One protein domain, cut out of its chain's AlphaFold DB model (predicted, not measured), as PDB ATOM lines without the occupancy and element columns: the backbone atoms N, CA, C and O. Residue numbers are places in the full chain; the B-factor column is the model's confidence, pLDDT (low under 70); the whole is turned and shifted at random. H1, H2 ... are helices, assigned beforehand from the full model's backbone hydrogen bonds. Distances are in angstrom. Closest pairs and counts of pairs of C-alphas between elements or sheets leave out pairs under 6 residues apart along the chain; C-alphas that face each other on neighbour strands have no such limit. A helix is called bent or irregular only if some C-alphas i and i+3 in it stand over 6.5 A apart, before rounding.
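AT A GLANCE: This is residues 1 to 131 of the 136 residues of an uncharacterized protein of Rhodobacteraceae bacterium SC52 (UniProt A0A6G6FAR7). Three longer helices, H4, H5 and H6, lie side by side and run alternately opposite ways, with H5 in the middle as the shared arm of two helical hairpins. Short helices lengthen the body at its two ends: H2 and H3 at one, and H1 at the other, where the first and last printed residues also lie. The printed part has 131 residues with six named helices, H1 to H6 in order along the chain, and no named strand; its class is all helix. It is compact, with a radius of gyration of the C-alphas of 16.0 A, and only just elongated, spanning 51 by 26 by 21 A.

HOW THE PARTS SIT: Start at H1, residues 2 to 6, which stands apart from each of the other five helices. Next look at H2, residues 23 to 33, and H3, residues 37 to 41: they only just touch, and only at the corner by their link, with 3 pairs of C-alphas within 8 A, the closest those of Ser 31 and Ser 38 at 5.3 A. H4, residues 48 to 63, is close to H2 but not clearly touching it; their closest C-alphas, Ser 24 and Glu 48, are 7.2 A apart. H4 is irregular, with C-alphas 59 and 62 lying 7.9 A apart, and has a kink of 44 degrees near residue 57. H5, residues 67 to 88, touches H4 at a shallow tilt of 12 degrees, opposite ways, a hairpin whose closest C-alphas are Cys 50 and Leu 81, 5.8 A apart. H6, residues 99 to 113, touches H5 at a shallow tilt of 24 degrees, opposite ways, a second hairpin; here the closest C-alphas are Ala 86 and Asp 100, 4.6 A apart. H4 and H6 are apart. In H1, H2, H3, H5 and H6 every O i to N i+4 pair is within hydrogen-bond range; in H4, 10 of 12 are.

IN THESE COORDINATES: Find C-alpha 2 at (107.644, 146.853, 141.280), where H1 begins. H2 is 15.3 A from first to last C-alpha, while H1 and H3 measure 6.0 A and 5.8 A. H4 measures 23.1 A. From C-alpha 67 at (113.756, 141.156, 147.051), H5, the longest helix, runs 31.6 A. H6 runs 20.4 A and ends at C-alpha 113, at (126.597, 139.667, 134.224).

THE WHOLE: The two C-alphas farthest apart, those of Asp 6 and Pro 35, are 50.8 A apart, while those of Met 1 and Cys 131 are 9.8 A apart. The printed part has no cut. Its long link is H1 to H2, residues 7 to 22; residues 114 to 131 also hold no named element. The mean pLDDT of the printed part is 90.7, and residues 89 to 95, between H5 and H6, are under 70.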
ATOM      1  N   MET A   1     110.975 144.486 142.685       72.12
ATOM      2  CA  MET A   1     109.762 143.748 142.266       72.12
ATOM      3  C   MET A   1     108.613 144.624 141.767       72.12
ATOM      4  O   MET A   1     107.667 144.067 141.238       72.12
ATOM      5  N   ARG A   2     108.695 145.967 141.823       78.38
ATOM      6  CA  ARG A   2     107.644 146.853 141.280       78.38
ATOM      7  C   ARG A   2     107.292 146.548 139.819       78.38
ATOM      8  O   ARG A   2     106.136 146.326 139.532       78.38
ATOM      9  N   VAL A   3     108.291 146.408 138.945       79.62
ATOM     10  CA  VAL A   3     108.075 146.090 137.520       79.62
ATOM     11  C   VAL A   3     107.323 144.765 137.312       79.62
ATOM     12  O   VAL A   3     106.455 144.678 136.452       79.62
ATOM     13  N   VAL A   4     107.626 143.743 138.117       83.19
ATOM     14  CA  VAL A   4     106.923 142.447 138.070       83.19
ATOM     15  C   VAL A   4     105.472 142.611 138.525       83.19
ATOM     16  O   VAL A   4     104.564 142.093 137.884       83.19
ATOM     17  N   ALA A   5     105.248 143.368 139.604       81.50
ATOM     18  CA  ALA A   5     103.911 143.661 140.114       81.50
ATOM     19  C   ALA A   5     103.077 144.495 139.124       81.50
ATOM     20  O   ALA A   5     101.910 144.182 138.902       81.50
ATOM     21  N   ASP A   6     103.684 145.495 138.480       81.44
ATOM     22  CA  ASP A   6     103.053 146.334 137.455       81.44
ATOM     23  C   ASP A   6     102.624 145.499 136.233       81.44
ATOM     24  O   ASP A   6     101.596 145.776 135.618       81.44
ATOM     25  N   ALA A   7     103.366 144.431 135.917       78.56
ATOM     26  CA  ALA A   7     103.033 143.460 134.872       78.56
ATOM     27  C   ALA A   7     102.026 142.376 135.319       78.56
ATOM     28  O   ALA A   7     101.811 141.393 134.607       78.56
ATOM     29  N   GLY A   8     101.444 142.485 136.519       82.50
ATOM     30  CA  GLY A   8     100.546 141.463 137.069       82.50
ATOM     31  C   GLY A   8     101.216 140.095 137.253       82.50
ATOM     32  O   GLY A   8     100.540 139.070 137.214       82.50
ATOM     33  N   GLY A   9     102.547 140.064 137.389       82.44
ATOM     34  CA  GLY A   9     103.336 138.839 137.533       82.44
ATOM     35  C   GLY A   9     103.483 138.002 136.261       82.44
ATOM     36  O   GLY A   9     104.037 136.909 136.331       82.44
ATOM     37  N   THR A  10     103.013 138.482 135.104       88.69
ATOM     38  CA  THR A  10     103.074 137.723 133.847       88.69
ATOM     39  C   THR A  10     104.235 138.221 132.983       88.69
ATOM     40  O   THR A  10     104.219 139.385 132.577       88.69
ATOM     41  N   PRO A  11     105.249 137.387 132.692       92.56
ATOM     42  CA  PRO A  11     106.306 137.767 131.766       92.56
ATOM     43  C   PRO A  11     105.810 137.717 130.311       92.56
ATOM     44  O   PRO A  11     104.811 137.063 129.996       92.56
ATOM     45  N   VAL A  12     106.525 138.387 129.407       94.06
ATOM     46  CA  VAL A  12     106.326 138.255 127.951       94.06
ATOM     47  C   VAL A  12     106.604 136.810 127.483       94.06
ATOM     48  O   VAL A  12     107.037 135.982 128.282       94.06
ATOM     49  N   PRO A  13     106.334 136.432 126.218       95.81
ATOM     50  CA  PRO A  13     106.692 135.101 125.734       95.81
ATOM     51  C   PRO A  13     108.190 134.801 125.887       95.81
ATOM     52  O   PRO A  13     109.031 135.642 125.581       95.81
ATOM     53  N   PHE A  14     108.502 133.578 126.321       96.38
ATOM     54  CA  PHE A  14     109.873 133.125 126.540       96.38
ATOM     55  C   PHE A  14     110.702 133.129 125.250       96.38
ATOM     56  O   PHE A  14     110.274 132.602 124.222       96.38
ATOM     57  N   THR A  15     111.926 133.638 125.353       95.19
ATOM     58  CA  THR A  15     112.965 133.584 124.317       95.19
ATOM     59  C   THR A  15     114.279 133.125 124.936       95.19
ATOM     60  O   THR A  15     114.519 133.404 126.107       95.19
ATOM     61  N   THR A  16     115.143 132.480 124.158       95.88
ATOM     62  CA  THR A  16     116.491 132.052 124.571       95.88
ATOM     63  C   THR A  16     117.447 132.203 123.393       95.88
ATOM     64  O   THR A  16     117.026 132.066 122.241       95.88
ATOM     65  N   ASP A  17     118.708 132.514 123.681       92.31
ATOM     66  CA  ASP A  17     119.814 132.495 122.720       92.31
ATOM     67  C   ASP A  17     120.732 131.270 122.907       92.31
ATOM     68  O   ASP A  17     121.842 131.243 122.372       92.31
ATOM     69  N   GLY A  18     120.259 130.256 123.642       94.75
ATOM     70  CA  GLY A  18     121.044 129.104 124.069       94.75
ATOM     71  C   GLY A  18     121.896 129.477 125.277       94.75
ATOM     72  O   GLY A  18     121.386 129.931 126.297       94.75
ATOM     73  N   CYS A  19     123.209 129.297 125.182       93.56
ATOM     74  CA  CYS A  19     124.145 129.853 126.146       93.56
ATOM     75  C   CYS A  19     124.498 131.295 125.753       93.56
ATOM     76  O   CYS A  19     125.202 131.530 124.761       93.56
ATOM     77  N   SER A  20     124.016 132.252 126.551       86.06
ATOM     78  CA  SER A  20     124.175 133.687 126.304       86.06
ATOM     79  C   SER A  20     125.628 134.155 126.179       86.06
ATOM     80  O   SER A  20     126.587 133.454 126.508       86.06
ATOM     81  N   GLY A  21     125.805 135.383 125.682       82.38
ATOM     82  CA  GLY A  21     127.129 135.925 125.351       82.38
ATOM     83  C   GLY A  21     127.676 135.405 124.016       82.38
ATOM     84  O   GLY A  21     128.859 135.572 123.730       82.38
ATOM     85  N   GLY A  22     126.813 134.793 123.196       89.75
ATOM     86  CA  GLY A  22     127.155 134.274 121.873       89.75
ATOM     87  C   GLY A  22     127.831 132.903 121.887       89.75
ATOM     88  O   GLY A  22     128.380 132.513 120.860       89.75
ATOM     89  N   LEU A  23     127.801 132.169 123.006       92.19
ATOM     90  CA  LEU A  23     128.451 130.858 123.111       92.19
ATOM     91  C   LEU A  23     127.812 129.836 122.167       92.19
ATOM     92  O   LEU A  23     128.532 129.226 121.381       92.19
ATOM     93  N   SER A  24     126.481 129.707 122.172       94.31
ATOM     94  CA  SER A  24     125.783 128.787 121.258       94.31
ATOM     95  C   SER A  24     125.964 129.184 119.791       94.31
ATOM     96  O   SER A  24     126.284 128.346 118.951       94.31
ATOM     97  N   ALA A  25     125.872 130.479 119.473       94.25
ATOM     98  CA  ALA A  25     126.117 130.968 118.114       94.25
ATOM     99  C   ALA A  25     127.561 130.702 117.642       94.25
ATOM    100  O   ALA A  25     127.784 130.303 116.499       94.25
ATOM    101  N   GLY A  26     128.547 130.899 118.521       95.25
ATOM    102  CA  GLY A  26     129.949 130.590 118.248       95.25
ATOM    103  C   GLY A  26     130.192 129.092 118.065       95.25
ATOM    104  O   GLY A  26     130.936 128.705 117.167       95.25
ATOM    105  N   TRP A  27     129.530 128.248 118.858       95.56
ATOM    106  CA  TRP A  27     129.590 126.792 118.717       95.56
ATOM    107  C   TRP A  27     129.039 126.316 117.378       95.56
ATOM    108  O   TRP A  27     129.677 125.517 116.695       95.56
ATOM    109  N   ALA A  28     127.883 126.851 116.980       95.00
ATOM    110  CA  ALA A  28     127.270 126.558 115.692       95.00
ATOM    111  C   ALA A  28     128.196 126.962 114.535       95.00
ATOM    112  O   ALA A  28     128.389 126.188 113.599       95.00
ATOM    113  N   LEU A  29     128.840 128.132 114.629       96.12
ATOM    114  CA  LEU A  29     129.832 128.560 113.644       96.12
ATOM    115  C   LEU A  29     131.016 127.585 113.571       96.12
ATOM    116  O   LEU A  29     131.399 127.187 112.477       96.12
ATOM    117  N   LEU A  30     131.597 127.191 114.710       95.62
ATOM    118  CA  LEU A  30     132.718 126.242 114.740       95.62
ATOM    119  C   LEU A  30     132.329 124.876 114.170       95.62
ATOM    120  O   LEU A  30     133.099 124.301 113.403       95.62
ATOM    121  N   SER A  31     131.131 124.399 114.499       94.56
ATOM    122  CA  SER A  31     130.569 123.152 113.976       94.56
ATOM    123  C   SER A  31     130.441 123.157 112.453       94.56
ATOM    124  O   SER A  31     130.702 122.138 111.820       94.56
ATOM    125  N   ASP A  32     130.097 124.303 111.863       95.62
ATOM    126  CA  ASP A  32     129.956 124.459 110.413       95.62
ATOM    127  C   ASP A  32     131.311 124.591 109.691       95.62
ATOM    128  O   ASP A  32     131.526 124.002 108.630       95.62
ATOM    129  N   VAL A  33     132.258 125.345 110.264       97.00
ATOM    130  CA  VAL A  33     133.478 125.754 109.538       97.00
ATOM    131  C   VAL A  33     134.723 124.929 109.850       97.00
ATOM    132  O   VAL A  33     135.679 124.972 109.072       97.00
ATOM    133  N   VAL A  34     134.765 124.207 110.975       96.31
ATOM    134  CA  VAL A  34     135.950 123.450 111.404       96.31
ATOM    135  C   VAL A  34     135.770 121.962 111.075       96.31
ATOM    136  O   VAL A  34     134.965 121.279 111.713       96.31
ATOM    137  N   PRO A  35     136.546 121.404 110.124       96.62
ATOM    138  CA  PRO A  35     136.475 119.981 109.803       96.62
ATOM    139  C   PRO A  35     136.751 119.117 111.038       96.62
ATOM    140  O   PRO A  35     137.726 119.352 111.750       96.62
ATOM    141  N   GLY A  36     135.923 118.100 111.287       92.12
ATOM    142  CA  GLY A  36     136.097 117.219 112.447       92.12
ATOM    143  C   GLY A  36     135.436 117.705 113.738       92.12
ATOM    144  O   GLY A  36     135.348 116.918 114.682       92.12
ATOM    145  N   PHE A  37     134.965 118.957 113.806       93.38
ATOM    146  CA  PHE A  37     134.485 119.546 115.059       93.38
ATOM    147  C   PHE A  37     133.264 118.815 115.606       93.38
ATOM    148  O   PHE A  37     133.357 118.230 116.679       93.38
ATOM    149  N   SER A  38     132.166 118.735 114.850       91.75
ATOM    150  CA  SER A  38     130.945 118.074 115.333       91.75
ATOM    151  C   SER A  38     131.094 116.566 115.519       91.75
ATOM    152  O   SER A  38     130.307 115.963 116.230       91.75
ATOM    153  N   GLN A  39     132.096 115.932 114.896       90.19
ATOM    154  CA  GLN A  39     132.408 114.527 115.188       90.19
ATOM    155  C   GLN A  39     133.101 114.359 116.545       90.19
ATOM    156  O   GLN A  39     133.043 113.280 117.124       90.19
ATOM    157  N   THR A  40     133.797 115.399 117.009       89.12
ATOM    158  CA  THR A  40     134.560 115.385 118.261       89.12
ATOM    159  C   THR A  40     133.764 115.969 119.422       89.12
ATOM    160  O   THR A  40     133.936 115.490 120.533       89.12
ATOM    161  N   TYR A  41     132.944 116.995 119.169       88.31
ATOM    162  CA  TYR A  41     132.296 117.841 120.178       88.31
ATOM    163  C   TYR A  41     130.774 117.963 120.028       88.31
ATOM    164  O   TYR A  41     130.175 118.756 120.738       88.31
ATOM    165  N   ASP A  42     130.155 117.213 119.115       89.38
ATOM    166  CA  ASP A  42     128.760 117.391 118.694       89.38
ATOM    167  C   ASP A  42     128.465 118.732 117.993       89.38
ATOM    168  O   ASP A  42     129.267 119.670 117.964       89.38
ATOM    169  N   ALA A  43     127.319 118.788 117.307       89.81
ATOM    170  CA  ALA A  43     126.888 119.958 116.536       89.81
ATOM    171  C   ALA A  43     126.360 121.105 117.418       89.81
ATOM    172  O   ALA A  43     126.332 122.259 116.990       89.81
ATOM    173  N   GLU A  44     125.966 120.785 118.648       90.19
ATOM    174  CA  GLU A  44     125.488 121.714 119.671       90.19
ATOM    175  C   GLU A  44     126.325 121.508 120.940       90.19
ATOM    176  O   GLU A  44     126.804 120.392 121.162       90.19
ATOM    177  N   PRO A  45     126.523 122.541 121.779       92.00
ATOM    178  CA  PRO A  45     127.174 122.366 123.067       92.00
ATOM    179  C   PRO A  45     126.396 121.334 123.895       92.00
ATOM    180  O   PRO A  45     125.202 121.545 124.136       92.00
ATOM    181  N   PRO A  46     127.037 120.271 124.414       91.50
ATOM    182  CA  PRO A  46     126.343 119.244 125.199       91.50
ATOM    183  C   PRO A  46     125.570 119.786 126.417       91.50
ATOM    184  O   PRO A  46     124.595 119.191 126.873       91.50
ATOM    185  N   TRP A  47     125.956 120.961 126.922       93.94
ATOM    186  CA  TRP A  47     125.322 121.647 128.051       93.94
ATOM    187  C   TRP A  47     124.295 122.719 127.650       93.94
ATOM    188  O   TRP A  47     123.786 123.421 128.526       93.94
ATOM    189  N   GLU A  48     123.967 122.901 126.365       95.56
ATOM    190  CA  GLU A  48     123.068 123.984 125.924       95.56
ATOM    191  C   GLU A  48     121.689 123.908 126.601       95.56
ATOM    192  O   GLU A  48     121.121 124.923 127.012       95.56
ATOM    193  N   SER A  49     121.189 122.695 126.838       95.94
ATOM    194  CA  SER A  49     119.939 122.474 127.578       95.94
ATOM    195  C   SER A  49     119.971 123.013 129.022       95.94
ATOM    196  O   SER A  49     118.938 123.468 129.534       95.94
ATOM    197  N   CYS A  50     121.144 123.040 129.667       97.31
ATOM    198  CA  CYS A  50     121.341 123.660 130.978       97.31
ATOM    199  C   CYS A  50     121.151 125.180 130.900       97.31
ATOM    200  O   CYS A  50     120.477 125.760 131.754       97.31
ATOM    201  N   CYS A  51     121.689 125.816 129.853       97.75
ATOM    202  CA  CYS A  51     121.526 127.249 129.605       97.75
ATOM    203  C   CYS A  51     120.063 127.606 129.327       97.75
ATOM    204  O   CYS A  51     119.517 128.487 129.976       97.75
ATOM    205  N   VAL A  52     119.375 126.848 128.466       97.81
ATOM    206  CA  VAL A  52     117.948 127.079 128.175       97.81
ATOM    207  C   VAL A  52     117.081 126.938 129.435       97.81
ATOM    208  O   VAL A  52     116.092 127.652 129.603       97.81
ATOM    209  N   THR A  53     117.431 126.021 130.339       98.06
ATOM    210  CA  THR A  53     116.740 125.873 131.630       98.06
ATOM    211  C   THR A  53     117.002 127.071 132.547       98.06
ATOM    212  O   THR A  53     116.066 127.593 133.152       98.06
ATOM    213  N   HIS A  54     118.248 127.543 132.615       98.12
ATOM    214  CA  HIS A  54     118.634 128.742 133.366       98.12
ATOM    215  C   HIS A  54     117.943 130.005 132.841       98.12
ATOM    216  O   HIS A  54     117.388 130.777 133.625       98.12
ATOM    217  N   ASP A  55     117.851 130.150 131.522       97.81
ATOM    218  CA  ASP A  55     117.137 131.231 130.850       97.81
ATOM    219  C   ASP A  55     115.667 131.282 131.261       97.81
ATOM    220  O   ASP A  55     115.131 132.358 131.513       97.81
ATOM    221  N   ARG A  56     114.989 130.133 131.396       97.62
ATOM    222  CA  ARG A  56     113.585 130.100 131.855       97.62
ATOM    223  C   ARG A  56     113.437 130.667 133.262       97.62
ATOM    224  O   ARG A  56     112.515 131.453 133.503       97.62
ATOM    225  N   ALA A  57     114.358 130.308 134.151       97.38
ATOM    226  CA  ALA A  57     114.397 130.825 135.511       97.38
ATOM    227  C   ALA A  57     114.626 132.340 135.514       97.38
ATOM    228  O   ALA A  57     113.887 133.098 136.151       97.38
ATOM    229  N   TYR A  58     115.605 132.793 134.729       96.50
ATOM    230  CA  TYR A  58     115.947 134.202 134.576       96.50
ATOM    231  C   TYR A  58     114.812 135.017 133.969       96.50
ATOM    232  O   TYR A  58     114.500 136.099 134.460       96.50
ATOM    233  N   HIS A  59     114.151 134.492 132.948       96.25
ATOM    234  CA  HIS A  59     113.041 135.131 132.263       96.25
ATOM    235  C   HIS A  59     111.895 135.463 133.224       96.25
ATOM    236  O   HIS A  59     111.428 136.603 133.270       96.25
ATOM    237  N   ALA A  60     111.468 134.469 134.006       94.81
ATOM    238  CA  ALA A  60     110.282 134.541 134.851       94.81
ATOM    239  C   ALA A  60     110.577 134.918 136.313       94.81
ATOM    240  O   ALA A  60     109.662 134.876 137.136       94.81
ATOM    241  N   VAL A  61     111.831 135.252 136.643       94.38
ATOM    242  CA  VAL A  61     112.339 135.468 138.014       94.38
ATOM    243  C   VAL A  61     111.967 134.356 139.002       94.38
ATOM    244  O   VAL A  61     111.832 134.616 140.200       94.38
ATOM    245  N   GLU A  62     111.736 133.137 138.498       92.06
ATOM    246  CA  GLU A  62     111.196 132.000 139.265       92.06
ATOM    247  C   GLU A  62     109.973 132.375 140.128       92.06
ATOM    248  O   GLU A  62     109.784 131.895 141.245       92.06
ATOM    249  N   GLY A  63     109.145 133.307 139.641       85.12
ATOM    250  CA  GLY A  63     107.940 133.752 140.339       85.12
ATOM    251  C   GLY A  63     108.184 134.453 141.682       85.12
ATOM    252  O   GLY A  63     107.232 134.615 142.447       85.12
ATOM    253  N   ALA A  64     109.415 134.884 141.985       90.50
ATOM    254  CA  ALA A  64     109.717 135.638 143.199       90.50
ATOM    255  C   ALA A  64     108.795 136.865 143.340       90.50
ATOM    256  O   ALA A  64     108.450 137.508 142.348       90.50
ATOM    257  N   GLN A  65     108.408 137.214 144.571       85.75
ATOM    258  CA  GLN A  65     107.484 138.323 144.857       85.75
ATOM    259  C   GLN A  65     108.159 139.486 145.595       85.75
ATOM    260  O   GLN A  65     107.748 140.641 145.459       85.75
ATOM    261  N   ASP A  66     109.240 139.214 146.325       88.81
ATOM    262  CA  ASP A  66     110.024 140.215 147.049       88.81
ATOM    263  C   ASP A  66     111.529 140.130 146.731       88.81
ATOM    264  O   ASP A  66     111.970 139.338 145.899       88.81
ATOM    265  N   ILE A  67     112.317 141.030 147.326       89.62
ATOM    266  CA  ILE A  67     113.756 141.156 147.051       89.62
ATOM    267  C   ILE A  67     114.536 139.942 147.570       89.62
ATOM    268  O   ILE A  67     115.436 139.472 146.876       89.62
ATOM    269  N   GLU A  68     114.182 139.424 148.745       93.94
ATOM    270  CA  GLU A  68     114.874 138.290 149.364       93.94
ATOM    271  C   GLU A  68     114.607 137.009 148.570       93.94
ATOM    272  O   GLU A  68     115.536 136.294 148.199       93.94
ATOM    273  N   GLN A  69     113.342 136.776 148.206       94.44
ATOM    274  CA  GLN A  69     112.944 135.693 147.312       94.44
ATOM    275  C   GLN A  69     113.638 135.807 145.957       94.44
ATOM    276  O   GLN A  69     114.115 134.810 145.433       94.44
ATOM    277  N   SER A  70     113.734 137.016 145.399       93.75
ATOM    278  CA  SER A  70     114.377 137.253 144.103       93.75
ATOM    279  C   SER A  70     115.877 136.953 144.154       93.75
ATOM    280  O   SER A  70     116.411 136.300 143.258       93.75
ATOM    281  N   TYR A  71     116.561 137.373 145.223       94.50
ATOM    282  CA  TYR A  71     117.974 137.064 145.425       94.50
ATOM    283  C   TYR A  71     118.211 135.559 145.590       94.50
ATOM    284  O   TYR A  71     119.094 135.001 144.931       94.50
ATOM    285  N   ALA A  72     117.413 134.906 146.441       97.06
ATOM    286  CA  ALA A  72     117.503 133.473 146.690       97.06
ATOM    287  C   ALA A  72     117.209 132.662 145.423       97.06
ATOM    288  O   ALA A  72     118.002 131.800 145.058       97.06
ATOM    289  N   ALA A  73     116.132 132.990 144.709       97.25
ATOM    290  CA  ALA A  73     115.736 132.303 143.487       97.25
ATOM    291  C   ALA A  73     116.789 132.433 142.381       97.25
ATOM    292  O   ALA A  73     117.116 131.446 141.723       97.25
ATOM    293  N   ARG A  74     117.394 133.617 142.230       97.75
ATOM    294  CA  ARG A  74     118.506 133.800 141.295       97.75
ATOM    295  C   ARG A  74     119.705 132.932 141.670       97.75
ATOM    296  O   ARG A  74     120.253 132.260 140.808       97.75
ATOM    297  N   LEU A  75     120.102 132.913 142.946       98.12
ATOM    298  CA  LEU A  75     121.195 132.050 143.407       98.12
ATOM    299  C   LEU A  75     120.887 130.564 143.163       98.12
ATOM    300  O   LEU A  75     121.768 129.829 142.725       98.12
ATOM    301  N   THR A  76     119.652 130.127 143.413       98.50
ATOM    302  CA  THR A  76     119.202 128.761 143.119       98.50
ATOM    303  C   THR A  76     119.308 128.441 141.629       98.50
ATOM    304  O   THR A  76     119.850 127.394 141.290       98.50
ATOM    305  N   ALA A  77     118.857 129.339 140.748       98.44
ATOM    306  CA  ALA A  77     118.995 129.173 139.302       98.44
ATOM    307  C   ALA A  77     120.471 129.063 138.884       98.44
ATOM    308  O   ALA A  77     120.841 128.153 138.145       98.44
ATOM    309  N   ASP A  78     121.333 129.934 139.415       98.50
ATOM    310  CA  ASP A  78     122.769 129.944 139.112       98.50
ATOM    311  C   ASP A  78     123.467 128.646 139.575       98.50
ATOM    312  O   ASP A  78     124.287 128.086 138.848       98.50
ATOM    313  N   LEU A  79     123.120 128.125 140.759       98.62
ATOM    314  CA  LEU A  79     123.637 126.846 141.268       98.62
ATOM    315  C   LEU A  79     123.094 125.638 140.490       98.62
ATOM    316  O   LEU A  79     123.808 124.650 140.311       98.62
ATOM    317  N   ALA A  80     121.847 125.707 140.019       98.44
ATOM    318  CA  ALA A  80     121.262 124.671 139.172       98.44
ATOM    319  C   ALA A  80     121.974 124.597 137.814       98.44
ATOM    320  O   ALA A  80     122.284 123.499 137.357       98.44
ATOM    321  N   LEU A  81     122.303 125.749 137.213       98.19
ATOM    322  CA  LEU A  81     123.134 125.819 136.006       98.19
ATOM    323  C   LEU A  81     124.503 125.183 136.248       98.19
ATOM    324  O   LEU A  81     124.901 124.308 135.484       98.19
ATOM    325  N   HIS A  82     125.192 125.590 137.319       98.06
ATOM    326  CA  HIS A  82     126.498 125.035 137.694       98.06
ATOM    327  C   HIS A  82     126.448 123.508 137.788       98.06
ATOM    328  O   HIS A  82     127.197 122.818 137.100       98.06
ATOM    329  N   THR A  83     125.495 122.984 138.561       97.69
ATOM    330  CA  THR A  83     125.334 121.540 138.761       97.69
ATOM    331  C   THR A  83     125.057 120.826 137.438       97.69
ATOM    332  O   THR A  83     125.703 119.825 137.140       97.69
ATOM    333  N   CYS A  84     124.138 121.349 136.621       96.94
ATOM    334  CA  CYS A  84     123.782 120.759 135.330       96.94
ATOM    335  C   CYS A  84     124.999 120.660 134.396       96.94
ATOM    336  O   CYS A  84     125.295 119.580 133.878       96.94
ATOM    337  N   VAL A  85     125.759 121.754 134.259       95.38
ATOM    338  CA  VAL A  85     126.966 121.812 133.420       95.38
ATOM    339  C   VAL A  85     128.036 120.846 133.933       95.38
ATOM    340  O   VAL A  85     128.556 120.057 133.150       95.38
ATOM    341  N   ALA A  86     128.320 120.836 135.240       94.12
ATOM    342  CA  ALA A  86     129.318 119.942 135.835       94.12
ATOM    343  C   ALA A  86     128.980 118.459 135.596       94.12
ATOM    344  O   ALA A  86     129.859 117.636 135.352       94.12
ATOM    345  N   THR A  87     127.689 118.116 135.601       91.94
ATOM    346  CA  THR A  87     127.226 116.741 135.361       91.94
ATOM    347  C   THR A  87     127.052 116.369 133.888       91.94
ATOM    348  O   THR A  87     126.782 115.205 133.606       91.94
ATOM    349  N   THR A  88     127.232 117.306 132.949       88.19
ATOM    350  CA  THR A  88     127.054 117.048 131.507       88.19
ATOM    351  C   THR A  88     127.989 115.929 131.023       88.19
ATOM    352  O   THR A  88     127.531 114.976 130.401       88.19
ATOM    353  N   GLY A  89     129.266 115.954 131.424       69.19
ATOM    354  CA  GLY A  89     130.254 114.928 131.058       69.19
ATOM    355  C   GLY A  89     130.156 113.596 131.811       69.19
ATOM    356  O   GLY A  89     130.934 112.684 131.546       69.19
ATOM    357  N   ALA A  90     129.237 113.458 132.775       65.88
ATOM    358  CA  ALA A  90     129.061 112.210 133.524       65.88
ATOM    359  C   ALA A  90     128.230 111.162 132.758       65.88
ATOM    360  O   ALA A  90     128.175 110.002 133.170       65.88
ATOM    361  N   ALA A  91     127.578 111.561 131.663       55.75
ATOM    362  CA  ALA A  91     126.706 110.718 130.857       55.75
ATOM    363  C   ALA A  91     127.369 110.378 129.516       55.75
ATOM    364  O   ALA A  91     127.125 111.076 128.547       55.75
ATOM    365  N   ASP A  92     128.202 109.329 129.468       56.28
ATOM    366  CA  ASP A  92     128.760 108.718 128.240       56.28
ATOM    367  C   ASP A  92     129.317 109.690 127.173       56.28
ATOM    368  O   ASP A  92     129.477 109.316 126.011       56.28
ATOM    369  N   ASP A  93     129.637 110.924 127.563       62.19
ATOM    370  CA  ASP A  93     130.068 111.988 126.673       62.19
ATOM    371  C   ASP A  93     131.568 111.797 126.388       62.19
ATOM    372  O   ASP A  93     132.396 111.918 127.298       62.19
ATOM    373  N   PRO A  94     131.954 111.453 125.146       59.75
ATOM    374  CA  PRO A  94     133.347 111.223 124.792       59.75
ATOM    375  C   PRO A  94     134.147 112.530 124.665       59.75
ATOM    376  O   PRO A  94     135.342 112.475 124.351       59.75
ATOM    377  N   THR A  95     133.527 113.699 124.864       68.81
ATOM    378  CA  THR A  95     134.199 114.985 124.705       68.81
ATOM    379  C   THR A  95     135.250 115.227 125.796       68.81
ATOM    380  O   THR A  95     135.009 115.025 126.985       68.81
ATOM    381  N   PRO A  96     136.452 115.714 125.436       72.19
ATOM    382  CA  PRO A  96     137.544 115.940 126.386       72.19
ATOM    383  C   PRO A  96     137.401 117.259 127.177       72.19
ATOM    384  O   PRO A  96     138.407 117.903 127.489       72.19
ATOM    385  N   LEU A  97     136.179 117.718 127.460       80.44
ATOM    386  CA  LEU A  97     135.948 119.036 128.051       80.44
ATOM    387  C   LEU A  97     136.005 119.012 129.590       80.44
ATOM    388  O   LEU A  97     135.441 118.120 130.225       80.44
ATOM    389  N   PRO A  98     136.656 120.005 130.229       89.75
ATOM    390  CA  PRO A  98     136.709 120.108 131.684       89.75
ATOM    391  C   PRO A  98     135.415 120.731 132.239       89.75
ATOM    392  O   PRO A  98     135.391 121.901 132.627       89.75
ATOM    393  N   TYR A  99     134.335 119.947 132.278       91.50
ATOM    394  CA  TYR A  99     132.992 120.412 132.649       91.50
ATOM    395  C   TYR A  99     132.895 121.086 134.021       91.50
ATOM    396  O   TYR A  99     132.192 122.084 134.144       91.50
ATOM    397  N   ASP A 100     133.651 120.633 135.022       92.25
ATOM    398  CA  ASP A 100     133.684 121.287 136.338       92.25
ATOM    399  C   ASP A 100     134.211 122.733 136.255       92.25
ATOM    400  O   ASP A 100     133.648 123.657 136.838       92.25
ATOM    401  N   GLN A 101     135.271 122.955 135.470       94.50
ATOM    402  CA  GLN A 101     135.866 124.286 135.290       94.50
ATOM    403  C   GLN A 101     134.956 125.185 134.454       94.50
ATOM    404  O   GLN A 101     134.857 126.387 134.707       94.50
ATOM    405  N   LEU A 102     134.279 124.601 133.462       93.94
ATOM    406  CA  LEU A 102     133.265 125.295 132.681       93.94
ATOM    407  C   LEU A 102     132.086 125.715 133.570       93.94
ATOM    408  O   LEU A 102     131.670 126.869 133.507       93.94
ATOM    409  N   ALA A 103     131.599 124.826 134.436       96.06
ATOM    410  CA  ALA A 103     130.532 125.115 135.388       96.06
ATOM    411  C   ALA A 103     130.910 126.268 136.327       96.06
ATOM    412  O   ALA A 103     130.133 127.214 136.480       96.06
ATOM    413  N   ASP A 104     132.118 126.246 136.898       97.31
ATOM    414  CA  ASP A 104     132.635 127.328 137.743       97.31
ATOM    415  C   ASP A 104     132.712 128.663 136.986       97.31
ATOM    416  O   ASP A 104     132.316 129.714 137.503       97.31
ATOM    417  N   ALA A 105     133.208 128.643 135.746       96.56
ATOM    418  CA  ALA A 105     133.293 129.835 134.909       96.56
ATOM    419  C   ALA A 105     131.900 130.399 134.593       96.56
ATOM    420  O   ALA A 105     131.671 131.603 134.743       96.56
ATOM    421  N   MET A 106     130.956 129.535 134.214       96.69
ATOM    422  CA  MET A 106     129.579 129.917 133.903       96.69
ATOM    423  C   MET A 106     128.859 130.474 135.129       96.69
ATOM    424  O   MET A 106     128.256 131.541 135.032       96.69
ATOM    425  N   PHE A 107     128.988 129.833 136.296       97.75
ATOM    426  CA  PHE A 107     128.435 130.336 137.555       97.75
ATOM    427  C   PHE A 107     128.919 131.759 137.847       97.75
ATOM    428  O   PHE A 107     128.118 132.672 138.052       97.75
ATOM    429  N   ASN A 108     130.232 131.988 137.805       97.12
ATOM    430  CA  ASN A 108     130.791 133.314 138.055       97.12
ATOM    431  C   ASN A 108     130.321 134.346 137.016       97.12
ATOM    432  O   ASN A 108     129.989 135.479 137.378       97.12
ATOM    433  N   ALA A 109     130.230 133.953 135.742       95.12
ATOM    434  CA  ALA A 109     129.744 134.817 134.671       95.12
ATOM    435  C   ALA A 109     128.286 135.249 134.893       95.12
ATOM    436  O   ALA A 109     127.999 136.447 134.834       95.12
ATOM    437  N   VAL A 110     127.369 134.330 135.221       95.75
ATOM    438  CA  VAL A 110     125.950 134.674 135.448       95.75
ATOM    439  C   VAL A 110     125.741 135.456 136.747       95.75
ATOM    440  O   VAL A 110     124.900 136.358 136.797       95.75
ATOM    441  N   ARG A 111     126.558 135.224 137.786       95.31
ATOM    442  CA  ARG A 111     126.541 136.040 139.014       95.31
ATOM    443  C   ARG A 111     126.911 137.495 138.745       95.31
ATOM    444  O   ARG A 111     126.247 138.392 139.276       95.31
ATOM    445  N   LEU A 112     127.916 137.729 137.903       92.19
ATOM    446  CA  LEU A 112     128.405 139.069 137.576       92.19
ATOM    447  C   LEU A 112     127.552 139.766 136.506       92.19
ATOM    448  O   LEU A 112     127.131 140.903 136.701       92.19
ATOM    449  N   GLY A 113     127.275 139.091 135.389       90.44
ATOM    450  CA  GLY A 113     126.597 139.667 134.224       90.44
ATOM    451  C   GLY A 113     125.070 139.566 134.258       90.44
ATOM    452  O   GLY A 113     124.383 140.360 133.623       90.44
ATOM    453  N   GLY A 114     124.517 138.629 135.026       92.12
ATOM    454  CA  GLY A 114     123.085 138.326 135.055       92.12
ATOM    455  C   GLY A 114     122.239 139.230 135.956       92.12
ATOM    456  O   GLY A 114     121.093 138.905 136.253       92.12
ATOM    457  N   GLY A 115     122.789 140.337 136.463       92.19
ATOM    458  CA  GLY A 115     122.079 141.221 137.391       92.19
ATOM    459  C   GLY A 115     120.807 141.834 136.791       92.19
ATOM    460  O   GLY A 115     120.787 142.118 135.592       92.19
ATOM    461  N   PRO A 116     119.754 142.081 137.597       91.12
ATOM    462  CA  PRO A 116     118.580 142.802 137.120       91.12
ATOM    463  C   PRO A 116     118.954 144.238 136.735       91.12
ATOM    464  O   PRO A 116     119.961 144.777 137.192       91.12
ATOM    465  N   CYS A 117     118.108 144.887 135.932       87.00
ATOM    466  CA  CYS A 117     118.259 146.303 135.569       87.00
ATOM    467  C   CYS A 117     119.563 146.663 134.821       87.00
ATOM    468  O   CYS A 117     119.938 147.832 134.792       87.00
ATOM    469  N   SER A 118     120.252 145.692 134.216       87.38
ATOM    470  CA  SER A 118     121.521 145.900 133.500       87.38
ATOM    471  C   SER A 118     121.362 146.362 132.047       87.38
ATOM    472  O   SER A 118     122.350 146.704 131.406       87.38
ATOM    473  N   GLY A 119     120.144 146.331 131.496       86.12
ATOM    474  CA  GLY A 119     119.901 146.547 130.067       86.12
ATOM    475  C   GLY A 119     120.240 145.341 129.181       86.12
ATOM    476  O   GLY A 119     119.877 145.338 128.010       86.12
ATOM    477  N   LEU A 120     120.870 144.297 129.727       88.69
ATOM    478  CA  LEU A 120     121.228 143.099 128.968       88.69
ATOM    479  C   LEU A 120     119.980 142.254 128.641       88.69
ATOM    480  O   LEU A 120     119.052 142.182 129.463       88.69
ATOM    481  N   PRO A 121     119.936 141.601 127.464       89.31
ATOM    482  CA  PRO A 121     118.773 140.819 127.047       89.31
ATOM    483  C   PRO A 121     118.631 139.492 127.811       89.31
ATOM    484  O   PRO A 121     117.525 138.983 127.895       89.31
ATOM    485  N   TRP A 122     119.699 139.002 128.451       90.62
ATOM    486  CA  TRP A 122     119.740 137.794 129.301       90.62
ATOM    487  C   TRP A 122     119.771 138.107 130.813       90.62
ATOM    488  O   TRP A 122     120.205 137.308 131.639       90.62
ATOM    489  N   ARG A 123     119.391 139.324 131.219       94.06
ATOM    490  CA  ARG A 123     119.400 139.741 132.635       94.06
ATOM    491  C   ARG A 123     118.383 138.964 133.481       94.06
ATOM    492  O   ARG A 123     117.346 138.548 132.977       94.06
ATOM    493  N   TRP A 124     118.577 138.911 134.797       95.75
ATOM    494  CA  TRP A 124     117.526 138.459 135.713       95.75
ATOM    495  C   TRP A 124     116.247 139.297 135.546       95.75
ATOM    496  O   TRP A 124     116.261 140.524 135.689       95.75
ATOM    497  N   GLY A 125     115.144 138.622 135.234       94.56
ATOM    498  CA  GLY A 125     113.840 139.199 134.926       94.56
ATOM    499  C   GLY A 125     113.703 139.753 133.516       94.56
ATOM    500  O   GLY A 125     112.964 140.720 133.325       94.56
ATOM    501  N   TYR A 126     114.400 139.187 132.524       94.06
ATOM    502  CA  TYR A 126     114.316 139.694 131.152       94.06
ATOM    503  C   TYR A 126     112.949 139.517 130.484       94.06
ATOM    504  O   TYR A 126     112.677 140.218 129.513       94.06
ATOM    505  N   GLY A 127     112.073 138.678 131.046       94.25
ATOM    506  CA  GLY A 127     110.669 138.577 130.647       94.25
ATOM    507  C   GLY A 127     109.803 139.772 131.064       94.25
ATOM    508  O   GLY A 127     108.631 139.837 130.704       94.25
ATOM    509  N   PHE A 128     110.348 140.725 131.821       92.19
ATOM    510  CA  PHE A 128     109.647 141.927 132.271       92.19
ATOM    511  C   PHE A 128     110.281 143.192 131.683       92.19
ATOM    512  O   PHE A 128     111.351 143.142 131.072       92.19
ATOM    513  N   ALA A 129     109.641 144.349 131.872       89.06
ATOM    514  CA  ALA A 129     110.191 145.625 131.417       89.06
ATOM    515  C   ALA A 129     111.558 145.936 132.067       89.06
ATOM    516  O   ALA A 129     111.951 145.373 133.096       89.06
ATOM    517  N   GLN A 130     112.324 146.832 131.445       83.31
ATOM    518  CA  GLN A 130     113.566 147.327 132.039       83.31
ATOM    519  C   GLN A 130     113.262 148.200 133.264       83.31
ATOM    520  O   GLN A 130     112.194 148.791 133.390       83.31
ATOM    521  N   CYS A 131     114.219 148.284 134.190       81.56
ATOM    522  CA  CYS A 131     114.071 149.138 135.372       81.56
ATOM    523  C   CYS A 131     114.357 150.614 135.081       81.56
ATOM    524  O   CYS A 131     113.947 151.480 135.855       81.56
TER     525      CYS A 131